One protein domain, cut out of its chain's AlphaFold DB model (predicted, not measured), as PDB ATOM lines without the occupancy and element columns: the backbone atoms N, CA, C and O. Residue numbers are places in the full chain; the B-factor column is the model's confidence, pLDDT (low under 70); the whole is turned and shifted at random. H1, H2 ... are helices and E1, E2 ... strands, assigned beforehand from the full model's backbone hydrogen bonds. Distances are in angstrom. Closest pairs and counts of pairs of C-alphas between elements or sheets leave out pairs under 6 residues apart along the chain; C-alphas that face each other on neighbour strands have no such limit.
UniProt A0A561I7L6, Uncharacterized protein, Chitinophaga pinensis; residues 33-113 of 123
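Overview. This is residues 33 to 113 of the 123 residues of an uncharacterized protein of Chitinophaga pinensis (UniProt A0A561I7L6). Picture a long, narrow hairpin of two strands, E1 and E2, widened at its base by the short strand E3, with the one named helix, H1, packed across E3 on one face of this small sheet. The tip of the hairpin sticks out, with residues 66 to 71 standing free, while long loops and a tail, residues 100 to 113, lie at and beyond the other end. You have 81 printed residues with one named helix and three named strands, in the order H1, E1, E2, E3, and the sheet runs E1, E2, E3, antiparallel throughout. The class is mixed, helices and strands, though under half of the printed residues, 34, are in named elements. The whole is only just loose, close to compact, with a radius of gyration of the C-alphas of 14.4 A and spans of 43 by 35 by 22 A.

Along the chain. Start at Pro 33 and go on to C-alpha 36 at (247.636, 250.416, 131.459), where H1 begins. H1 holds residues 36 to 46 and is 15.2 A long from first to last C-alpha. Next find C-alpha 58 at (240.677, 232.594, 132.808), where E1 begins; it holds residues 58 to 67 and is 26.8 A long, the longest strand by residues. E2 follows as residues 70 to 78, 25.8 A from first to last C-alpha. Residues 79 to 95 then hold no named element. E3, residues 96 to 99, measures 9.8 A and ends at C-alpha 99 at (242.989, 240.130, 123.052).

Arrangement. Begin with the sheet, a meander in which each strand is the antiparallel neighbour of the one before. E1 and E2 form a hairpin, antiparallel at 161 degrees between their directions. Look at Val 59 and Ala 77, whose C-alphas face each other at 4.5 A. Toward the tip, N 67 and O 70 are within hydrogen-bond range at 2.9 A, and toward the base N 76 and O 60 are at 2.8 A. E2 and E3 form the second hairpin, antiparallel at 171 degrees. Here N 77 and O 97 are within hydrogen-bond range at 2.8 A, as are N 99 and O 75 at 2.8 A. E2 is the inner strand, and E1 and E3 are edge strands. H1 is on one face of the sheet, an arrangement of two layers, a helix over a sheet, and its height over the sheet is 9.3 A. The closest C-alphas of H1 and E3 are those of Asn 40 and Val 97, 6.6 A apart. H1 lies over E3 and only just over E2, on which 3 of its C-alphas fall. On the local plane its line and that of E3 stand at 89 degrees, across the strands. In the backbone of H1, 6 of 7 O i to N i+4 pairs are within hydrogen-bond range.

Size, cuts and confidence. The two C-alphas farthest apart are those of Gly 68, in the link between E1 and E2, and Val 85, at 44.5 A. The printed part runs from 33 to 113 with no cut, and its first and last C-alphas are 16.3 A apart. The link from E1 to E2 is tight, with 2 residues; the links from H1 to E1, with 11 residues, and from E2 to E3, with 17, are long. Follow residues 100 to 113, which hold no named element, to C-alpha 113 at (266.251, 252.289, 121.507); their C-alphas lie 9 to 25 A from the mean of all C-alphas. The mean pLDDT of the printed part is 76.3, and the model's confidence is low, with pLDDT under 70, at 22 residues, namely residue 33, residues 48 to 56, residues 101 to 109 and residues 111 to 113.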
ATOM      1  N   PRO A  33     255.375 256.224 132.294       65.44
ATOM      2  CA  PRO A  33     254.653 255.017 132.652       65.44
ATOM      3  C   PRO A  33     254.044 254.407 131.387       65.44
ATOM      4  O   PRO A  33     253.399 255.100 130.594       65.44
ATOM      5  N   SER A  34     254.258 253.107 131.187       70.81
ATOM      6  CA  SER A  34     253.630 252.362 130.097       70.81
ATOM      7  C   SER A  34     252.107 252.466 130.197       70.81
ATOM      8  O   SER A  34     251.556 252.608 131.291       70.81
ATOM      9  N   SER A  35     251.413 252.371 129.059       80.06
ATOM     10  CA  SER A  35     249.950 252.380 129.074       80.06
ATOM     11  C   SER A  35     249.405 251.261 129.977       80.06
ATOM     12  O   SER A  35     250.045 250.212 130.117       80.06
ATOM     13  N   PRO A  36     248.226 251.441 130.595       77.38
ATOM     14  CA  PRO A  36     247.636 250.416 131.459       77.38
ATOM     15  C   PRO A  36     247.468 249.067 130.748       77.38
ATOM     16  O   PRO A  36     247.689 248.010 131.336       77.38
ATOM     17  N   GLU A  37     247.143 249.091 129.453       79.12
ATOM     18  CA  GLU A  37     247.066 247.898 128.613       79.12
ATOM     19  C   GLU A  37     248.436 247.230 128.436       79.12
ATOM     20  O   GLU A  37     248.539 246.011 128.568       79.12
ATOM     21  N   ALA A  38     249.491 248.016 128.198       75.38
ATOM     22  CA  ALA A  38     250.862 247.524 128.076       75.38
ATOM     23  C   ALA A  38     251.390 246.934 129.392       75.38
ATOM     24  O   ALA A  38     252.002 245.869 129.388       75.38
ATOM     25  N   SER A  39     251.118 247.592 130.522       76.50
ATOM     26  CA  SER A  39     251.509 247.112 131.853       76.50
ATOM     27  C   SER A  39     250.791 245.811 132.221       76.50
ATOM     28  O   SER A  39     251.405 244.883 132.755       76.50
ATOM     29  N   ASN A  40     249.499 245.704 131.892       74.69
ATOM     30  CA  ASN A  40     248.753 244.466 132.096       74.69
ATOM     31  C   ASN A  40     249.262 243.338 131.204       74.69
ATOM     32  O   ASN A  40     249.408 242.228 131.704       74.69
ATOM     33  N   LEU A  41     249.598 243.610 129.941       77.38
ATOM     34  CA  LEU A  41     250.173 242.601 129.050       77.38
ATOM     35  C   LEU A  41     251.574 242.156 129.505       77.38
ATOM     36  O   LEU A  41     251.852 240.960 129.523       77.38
ATOM     37  N   GLY A  42     252.418 243.091 129.953       73.81
ATOM     38  CA  GLY A  42     253.743 242.796 130.510       73.81
ATOM     39  C   GLY A  42     253.685 241.828 131.694       73.81
ATOM     40  O   GLY A  42     254.478 240.897 131.763       73.81
ATOM     41  N   LYS A  43     252.665 241.929 132.554       74.56
ATOM     42  CA  LYS A  43     252.463 240.980 133.665       74.56
ATOM     43  C   LYS A  43     252.227 239.536 133.221       74.56
ATOM     44  O   LYS A  43     252.643 238.622 133.929       74.56
ATOM     45  N   PHE A  44     251.595 239.308 132.067       72.62
ATOM     46  CA  PHE A  44     251.465 237.956 131.509       72.62
ATOM     47  C   PHE A  44     252.803 237.409 130.993       72.62
ATOM     48  O   PHE A  44     252.979 236.192 130.972       72.62
ATOM     49  N   ILE A  45     253.730 238.287 130.594       71.69
ATOM     50  CA  ILE A  45     255.089 237.919 130.176       71.69
ATOM     51  C   ILE A  45     255.961 237.638 131.406       71.69
ATOM     52  O   ILE A  45     256.586 236.584 131.483       71.69
ATOM     53  N   ASP A  46     255.964 238.549 132.380       72.00
ATOM     54  CA  ASP A  46     256.798 238.453 133.584       72.00
ATOM     55  C   ASP A  46     256.357 237.312 134.510       72.00
ATOM     56  O   ASP A  46     257.177 236.656 135.152       72.00
ATOM     57  N   CYS A  47     255.047 237.073 134.598       70.75
ATOM     58  CA  CYS A  47     254.455 236.020 135.410       70.75
ATOM     59  C   CYS A  47     253.564 235.139 134.527       70.75
ATOM     60  O   CYS A  47     252.349 235.383 134.435       70.75
ATOM     61  N   PRO A  48     254.143 234.111 133.877       66.38
ATOM     62  CA  PRO A  48     253.360 233.176 133.094       66.38
ATOM     63  C   PRO A  48     252.378 232.451 134.012       66.38
ATOM     64  O   PRO A  48     252.729 231.950 135.082       66.38
ATOM     65  N   VAL A  49     251.121 232.404 133.585       66.25
ATOM     66  CA  VAL A  49     250.066 231.676 134.288       66.25
ATOM     67  C   VAL A  49     250.387 230.183 134.277       66.25
ATOM     68  O   VAL A  49     250.458 229.550 133.225       66.25
ATOM     69  N   SER A  50     250.598 229.614 135.461       65.75
ATOM     70  CA  SER A  50     250.831 228.187 135.643       65.75
ATOM     71  C   SER A  50     249.951 227.669 136.778       65.75
ATOM     72  O   SER A  50     249.863 228.307 137.830       65.75
ATOM     73  N   PRO A  51     249.345 226.477 136.639       63.38
ATOM     74  CA  PRO A  51     248.659 225.826 137.755       63.38
ATOM     75  C   PRO A  51     249.573 225.650 138.979       63.38
ATOM     76  O   PRO A  51     249.098 225.620 140.108       63.38
ATOM     77  N   PHE A  52     250.889 225.560 138.757       62.12
ATOM     78  CA  PHE A  52     251.895 225.366 139.803       62.12
ATOM     79  C   PHE A  52     252.201 226.638 140.611       62.12
ATOM     80  O   PHE A  52     252.668 226.547 141.742       62.12
ATOM     81  N   THR A  53     251.933 227.821 140.052       65.44
ATOM     82  CA  THR A  53     252.127 229.124 140.713       65.44
ATOM     83  C   THR A  53     250.869 229.612 141.438       65.44
ATOM     84  O   THR A  53     250.876 230.704 141.998       65.44
ATOM     85  N   GLY A  54     249.781 228.828 141.434       64.31
ATOM     86  CA  GLY A  54     248.497 229.200 142.045       64.31
ATOM     87  C   GLY A  54     247.717 230.271 141.273       64.31
ATOM     88  O   GLY A  54     246.679 230.734 141.738       64.31
ATOM     89  N   THR A  55     248.195 230.659 140.090       66.44
ATOM     90  CA  THR A  55     247.543 231.622 139.201       66.44
ATOM     91  C   THR A  55     246.653 230.893 138.199       66.44
ATOM     92  O   THR A  55     247.117 230.166 137.320       66.44
ATOM     93  N   HIS A  56     245.343 231.103 138.315       64.81
ATOM     94  CA  HIS A  56     244.361 230.611 137.357       64.81
ATOM     95  C   HIS A  56     244.336 231.495 136.107       64.81
ATOM     96  O   HIS A  56     244.161 232.712 136.211       64.81
ATOM     97  N   ASN A  57     244.478 230.868 134.935       70.00
ATOM     98  CA  ASN A  57     244.268 231.496 133.634       70.00
ATOM     99  C   ASN A  57     242.783 231.402 133.255       70.00
ATOM    100  O   ASN A  57     242.292 230.307 132.975       70.00
ATOM    101  N   LEU A  58     242.069 232.526 133.252       77.12
ATOM    102  CA  LEU A  58     240.677 232.594 132.808       77.12
ATOM    103  C   LEU A  58     240.626 233.345 131.477       77.12
ATOM    104  O   LEU A  58     240.910 234.541 131.436       77.12
ATOM    105  N   VAL A  59     240.240 232.649 130.408       84.25
ATOM    106  CA  VAL A  59     240.050 233.236 129.078       84.25
ATOM    107  C   VAL A  59     238.586 233.102 128.674       84.25
ATOM    108  O   VAL A  59     238.068 231.991 128.569       84.25
ATOM    109  N   ILE A  60     237.920 234.232 128.446       85.12
ATOM    110  CA  ILE A  60     236.527 234.312 128.007       85.12
ATOM    111  C   ILE A  60     236.514 234.717 126.527       85.12
ATOM    112  O   ILE A  60     236.854 235.861 126.211       85.12
ATOM    113  N   PRO A  61     236.135 233.824 125.598       85.75
ATOM    114  CA  PRO A  61     235.934 234.204 124.206       85.75
ATOM    115  C   PRO A  61     234.694 235.100 124.102       85.75
ATOM    116  O   PRO A  61     233.621 234.734 124.577       85.75
ATOM    117  N   LEU A  62     234.842 236.280 123.500       86.19
ATOM    118  CA  LEU A  62     233.743 237.233 123.330       86.19
ATOM    119  C   LEU A  62     233.088 237.081 121.964       86.19
ATOM    120  O   LEU A  62     231.876 236.911 121.851       86.19
ATOM    121  N   HIS A  63     233.894 237.179 120.913       86.44
ATOM    122  CA  HIS A  63     233.402 237.177 119.547       86.44
ATOM    123  C   HIS A  63     234.522 236.820 118.583       86.44
ATOM    124  O   HIS A  63     235.685 237.079 118.856       86.44
ATOM    125  N   GLU A  64     234.180 236.261 117.434       86.56
ATOM    126  CA  GLU A  64     235.133 235.986 116.369       86.56
ATOM    127  C   GLU A  64     234.752 236.842 115.165       86.56
ATOM    128  O   GLU A  64     233.714 236.614 114.542       86.56
ATOM    129  N   ILE A  65     235.577 237.841 114.844       85.50
ATOM    130  CA  ILE A  65     235.374 238.640 113.636       85.50
ATOM    131  C   ILE A  65     235.756 237.767 112.443       85.50
ATOM    132  O   ILE A  65     236.907 237.348 112.323       85.50
ATOM    133  N   LYS A  66     234.795 237.524 111.548       88.06
ATOM    134  CA  LYS A  66     235.007 236.814 110.280       88.06
ATOM    135  C   LYS A  66     234.867 237.785 109.116       88.06
ATOM    136  O   LYS A  66     233.795 238.343 108.901       88.06
ATOM    137  N   ALA A  67     235.945 237.968 108.362       84.38
ATOM    138  CA  ALA A  67     235.987 238.782 107.152       84.38
ATOM    139  C   ALA A  67     236.581 237.949 106.002       84.38
ATOM    140  O   ALA A  67     237.795 237.863 105.835       84.38
ATOM    141  N   GLY A  68     235.721 237.292 105.217       86.50
ATOM    142  CA  GLY A  68     236.154 236.388 104.146       86.50
ATOM    143  C   GLY A  68     236.995 235.225 104.688       86.50
ATOM    144  O   GLY A  68     236.513 234.453 105.513       86.50
ATOM    145  N   ASN A  69     238.256 235.131 104.256       87.94
ATOM    146  CA  ASN A  69     239.211 234.111 104.716       87.94
ATOM    147  C   ASN A  69     239.955 234.507 106.007       87.94
ATOM    148  O   ASN A  69     240.841 233.778 106.452       87.94
ATOM    149  N   PHE A  70     239.645 235.667 106.589       84.56
ATOM    150  CA  PHE A  70     240.272 236.160 107.808       84.56
ATOM    151  C   PHE A  70     239.363 235.922 109.018       84.56
ATOM    152  O   PHE A  70     238.214 236.368 109.034       84.56
ATOM    153  N   SER A  71     239.890 235.246 110.041       84.81
ATOM    154  CA  SER A  71     239.233 235.065 111.337       84.81
ATOM    155  C   SER A  71     240.096 235.645 112.454       84.81
ATOM    156  O   SER A  71     241.243 235.230 112.629       84.81
ATOM    157  N   MET A  72     239.538 236.565 113.237       84.75
ATOM    158  CA  MET A  72     240.192 237.125 114.416       84.75
ATOM    159  C   MET A  72     239.341 236.849 115.662       84.75
ATOM    160  O   MET A  72     238.282 237.466 115.823       84.75
ATOM    161  N   PRO A  73     239.778 235.947 116.558       86.81
ATOM    162  CA  PRO A  73     239.100 235.735 117.825       86.81
ATOM    163  C   PRO A  73     239.396 236.893 118.784       86.81
ATOM    164  O   PRO A  73     240.550 237.200 119.083       86.81
ATOM    165  N   ILE A  74     238.336 237.513 119.293       86.50
ATOM    166  CA  ILE A  74     238.366 238.475 120.387       86.50
ATOM    167  C   ILE A  74     238.096 237.723 121.687       86.50
ATOM    168  O   ILE A  74     237.051 237.084 121.847       86.50
ATOM    169  N   SER A  75     239.019 237.815 122.636       88.06
ATOM    170  CA  SER A  75     238.885 237.203 123.959       88.06
ATOM    171  C   SER A  75     239.319 238.152 125.070       88.06
ATOM    172  O   SER A  75     240.121 239.057 124.858       88.06
ATOM    173  N   LEU A  76     238.785 237.936 126.266       85.44
ATOM    174  CA  LEU A  76     239.241 238.561 127.501       85.44
ATOM    175  C   LEU A  76     240.066 237.558 128.297       85.44
ATOM    176  O   LEU A  76     239.614 236.437 128.501       85.44
ATOM    177  N   ALA A  77     241.235 237.964 128.775       85.56
ATOM    178  CA  ALA A  77     242.062 237.180 129.684       85.56
ATOM    179  C   ALA A  77     242.161 237.882 131.044       85.56
ATOM    180  O   ALA A  77     242.348 239.098 131.095       85.56
ATOM    181  N   TYR A  78     242.053 237.125 132.135       85.06
ATOM    182  CA  TYR A  78     242.225 237.632 133.498       85.06
ATOM    183  C   TYR A  78     243.499 237.080 134.141       85.06
ATOM    184  O   TYR A  78     243.751 235.874 134.091       85.06
ATOM    185  N   HIS A  79     244.276 237.959 134.780       81.38
ATOM    186  CA  HIS A  79     245.454 237.595 135.571       81.38
ATOM    187  C   HIS A  79     245.135 237.647 137.065       81.38
ATOM    188  O   HIS A  79     244.726 238.682 137.588       81.38
ATOM    189  N   SER A  80     245.350 236.533 137.759       75.38
ATOM    190  CA  SER A  80     245.017 236.366 139.180       75.38
ATOM    191  C   SER A  80     246.197 236.588 140.140       75.38
ATOM    192  O   SER A  80     246.073 236.271 141.319       75.38
ATOM    193  N   SER A  81     247.325 237.162 139.695       71.25
ATOM    194  CA  SER A  81     248.515 237.410 140.550       71.25
ATOM    195  C   SER A  81     248.338 238.444 141.671       71.25
ATOM    196  O   SER A  81     249.293 238.754 142.382       71.25
ATOM    197  N   GLY A  82     247.119 238.946 141.872       70.50
ATOM    198  CA  GLY A  82     246.803 239.992 142.838       70.50
ATOM    199  C   GLY A  82     246.942 241.392 142.242       70.50
ATOM    200  O   GLY A  82     247.724 241.626 141.325       70.50
ATOM    201  N   VAL A  83     246.152 242.330 142.770       72.94
ATOM    202  CA  VAL A  83     246.129 243.729 142.321       72.94
ATOM    203  C   VAL A  83     247.084 244.546 143.186       72.94
ATOM    204  O   VAL A  83     246.913 244.611 144.407       72.94
ATOM    205  N   LYS A  84     248.084 245.189 142.572       76.50
ATOM    206  CA  LYS A  84     248.971 246.115 143.301       76.50
ATOM    207  C   LYS A  84     248.246 247.440 143.563       76.50
ATOM    208  O   LYS A  84     247.464 247.899 142.741       76.50
ATOM    209  N   VAL A  85     248.545 248.109 144.682       71.75
ATOM    210  CA  VAL A  85     247.893 249.388 145.061       71.75
ATOM    211  C   VAL A  85     248.094 250.487 144.006       71.75
ATOM    212  O   VAL A  85     247.232 251.334 143.820       71.75
ATOM    213  N   GLN A  86     249.222 250.458 143.298       76.56
ATOM    214  CA  GLN A  86     249.561 251.403 142.228       76.56
ATOM    215  C   GLN A  86     249.235 250.861 140.828       76.56
ATOM    216  O   GLN A  86     249.736 251.374 139.830       76.56
ATOM    217  N   GLU A  87     248.436 249.800 140.735       71.19
ATOM    218  CA  GLU A  87     248.028 249.237 139.456       71.19
ATOM    219  C   GLU A  87     246.942 250.095 138.807       71.19
ATOM    220  O   GLU A  87     245.959 250.465 139.446       71.19
ATOM    221  N   ILE A  88     247.121 250.405 137.524       77.44
ATOM    222  CA  ILE A  88     246.138 251.145 136.736       77.44
ATOM    223  C   ILE A  88     245.295 250.135 135.955       77.44
ATOM    224  O   ILE A  88     245.830 249.254 135.283       77.44
ATOM    225  N   ALA A  89     243.970 250.265 136.044       78.88
ATOM    226  CA  ALA A  89     243.047 249.395 135.327       78.88
ATOM    227  C   ALA A  89     243.151 249.608 133.808       78.88
ATOM    228  O   ALA A  89     243.262 250.740 133.334       78.88
ATOM    229  N   SER A  90     243.069 248.519 133.038       82.56
ATOM    230  CA  SER A  90     242.935 248.613 131.583       82.56
ATOM    231  C   SER A  90     241.518 249.068 131.209       82.56
ATOM    232  O   SER A  90     240.618 249.107 132.052       82.56
ATOM    233  N   ARG A  91     241.270 249.335 129.919       80.69
ATOM    234  CA  ARG A  91     239.916 249.642 129.404       80.69
ATOM    235  C   ARG A  91     238.858 248.592 129.735       80.69
ATOM    236  O   ARG A  91     237.677 248.917 129.733       80.69
ATOM    237  N   VAL A  92     239.270 247.350 129.982       81.94
ATOM    238  CA  VAL A  92     238.370 246.232 130.296       81.94
ATOM    239  C   VAL A  92     238.355 245.877 131.784       81.94
ATOM    240  O   VAL A  92     237.664 244.946 132.186       81.94
ATOM    241  N   GLY A  93     239.069 246.644 132.611       82.38
ATOM    242  CA  GLY A  93     239.079 246.516 134.063       82.38
ATOM    243  C   GLY A  93     240.429 246.096 134.639       82.38
ATOM    244  O   GLY A  93     241.408 245.833 133.940       82.38
ATOM    245  N   MET A  94     240.485 246.057 135.968       82.38
ATOM    246  CA  MET A  94     241.685 245.667 136.702       82.38
ATOM    247  C   MET A  94     241.984 244.177 136.512       82.38
ATOM    248  O   MET A  94     241.082 243.353 136.646       82.38
ATOM    249  N   GLY A  95     243.233 243.827 136.191       79.81
ATOM    250  CA  GLY A  95     243.641 242.442 135.923       79.81
ATOM    251  C   GLY A  95     243.088 241.830 134.629       79.81
ATOM    252  O   GLY A  95     243.427 240.692 134.317       79.81
ATOM    253  N   TRP A  96     242.271 242.560 133.860       84.56
ATOM    254  CA  TRP A  96     241.725 242.105 132.582       84.56
ATOM    255  C   TRP A  96     242.532 242.646 131.401       84.56
ATOM    256  O   TRP A  96     242.965 243.806 131.388       84.56
ATOM    257  N   VAL A  97     242.691 241.807 130.379       85.12
ATOM    258  CA  VAL A  97     243.327 242.131 129.099       85.12
ATOM    259  C   VAL A  97     242.409 241.714 127.961       85.12
ATOM    260  O   VAL A  97     241.886 240.602 127.947       85.12
ATOM    261  N   LEU A  98     242.216 242.620 127.000       85.75
ATOM    262  CA  LEU A  98     241.484 242.357 125.767       85.75
ATOM    263  C   LEU A  98     242.455 241.904 124.676       85.75
ATOM    264  O   LEU A  98     243.308 242.672 124.236       85.75
ATOM    265  N   ASN A  99     242.274 240.683 124.194       83.50
ATOM    266  CA  ASN A  99     242.989 240.130 123.052       83.50
ATOM    267  C   ASN A  99     242.103 240.299 121.816       83.50
ATOM    268  O   ASN A  99     241.091 239.614 121.710       83.50
ATOM    269  N   GLY A 100     242.440 241.213 120.901       78.69
ATOM    270  CA  GLY A 100     241.537 241.564 119.794       78.69
ATOM    271  C   GLY A 100     242.194 242.154 118.547       78.69
ATOM    272  O   GLY A 100     241.596 243.020 117.925       78.69
ATOM    273  N   GLY A 101     243.407 241.719 118.183       69.44
ATOM    274  CA  GLY A 101     243.995 242.084 116.880       69.44
ATOM    275  C   GLY A 101     245.424 242.616 116.882       69.44
ATOM    276  O   GLY A 101     245.883 243.090 115.848       69.44
ATOM    277  N   GLY A 102     246.135 242.498 118.005       67.44
ATOM    278  CA  GLY A 102     247.546 242.868 118.132       67.44
ATOM    279  C   GLY A 102     247.755 244.048 119.078       67.44
ATOM    280  O   GLY A 102     246.936 244.959 119.157       67.44
ATOM    281  N   SER A 103     248.854 244.010 119.825       66.25
ATOM    282  CA  SER A 103     249.296 245.098 120.694       66.25
ATOM    283  C   SER A 103     250.801 245.252 120.519       66.25
ATOM    284  O   SER A 103     251.524 244.257 120.561       66.25
ATOM    285  N   ILE A 104     251.263 246.479 120.282       68.12
ATOM    286  CA  ILE A 104     252.691 246.803 120.251       68.12
ATOM    287  C   ILE A 104     253.013 247.433 121.598       68.12
ATOM    288  O   ILE A 104     252.544 248.528 121.906       68.12
ATOM    289  N   VAL A 105     253.792 246.718 122.402       68.81
ATOM    290  CA  VAL A 105     254.248 247.174 123.712       68.81
ATOM    291  C   VAL A 105     255.760 247.317 123.661       68.81
ATOM    292  O   VAL A 105     256.462 246.353 123.372       68.81
ATOM    293  N   CYS A 106     256.250 248.519 123.945       66.94
ATOM    294  CA  CYS A 106     257.666 248.785 124.150       66.94
ATOM    295  C   CYS A 106     257.878 249.104 125.633       66.94
ATOM    296  O   CYS A 106     257.200 249.974 126.186       66.94
ATOM    297  N   ALA A 107     258.792 248.380 126.273       69.94
ATOM    298  CA  ALA A 107     259.243 248.655 127.628       69.94
ATOM    299  C   ALA A 107     260.694 249.135 127.555       69.94
ATOM    300  O   ALA A 107     261.582 248.377 127.169       69.94
ATOM    301  N   VAL A 108     260.929 250.399 127.906       67.62
ATOM    302  CA  VAL A 108     262.278 250.971 127.933       67.62
ATOM    303  C   VAL A 108     262.918 250.659 129.282       67.62
ATOM    304  O   VAL A 108     262.513 251.200 130.308       67.62
ATOM    305  N   ASN A 109     263.946 249.812 129.266       67.94
ATOM    306  CA  ASN A 109     264.778 249.525 130.431       67.94
ATOM    307  C   ASN A 109     266.124 250.247 130.283       67.94
ATOM    308  O   ASN A 109     267.063 249.712 129.699       67.94
ATOM    309  N   GLY A 110     266.221 251.468 130.814       71.19
ATOM    310  CA  GLY A 110     267.421 252.299 130.694       71.19
ATOM    311  C   GLY A 110     267.316 253.298 129.544       71.19
ATOM    312  O   GLY A 110     266.520 254.229 129.626       71.19
ATOM    313  N   ILE A 111     268.136 253.140 128.499       67.94
ATOM    314  CA  ILE A 111     268.184 254.077 127.364       67.94
ATOM    315  C   ILE A 111     267.164 253.641 126.296       67.94
ATOM    316  O   ILE A 111     267.171 252.468 125.920       67.94
ATOM    317  N   PRO A 112     266.303 254.547 125.792       66.44
ATOM    318  CA  PRO A 112     265.399 254.245 124.688       66.44
ATOM    319  C   PRO A 112     266.166 253.858 123.421       66.44
ATOM    320  O   PRO A 112     267.056 254.582 122.977       66.44
ATOM    321  N   ASP A 113     265.763 252.755 122.805       66.12
ATOM    322  CA  ASP A 113     266.251 252.289 121.507       66.12
ATOM    323  C   ASP A 113     265.750 253.167 120.344       66.12
ATOM    324  O   ASP A 113     266.478 253.396 119.382       66.12
TER     325      ASP A 113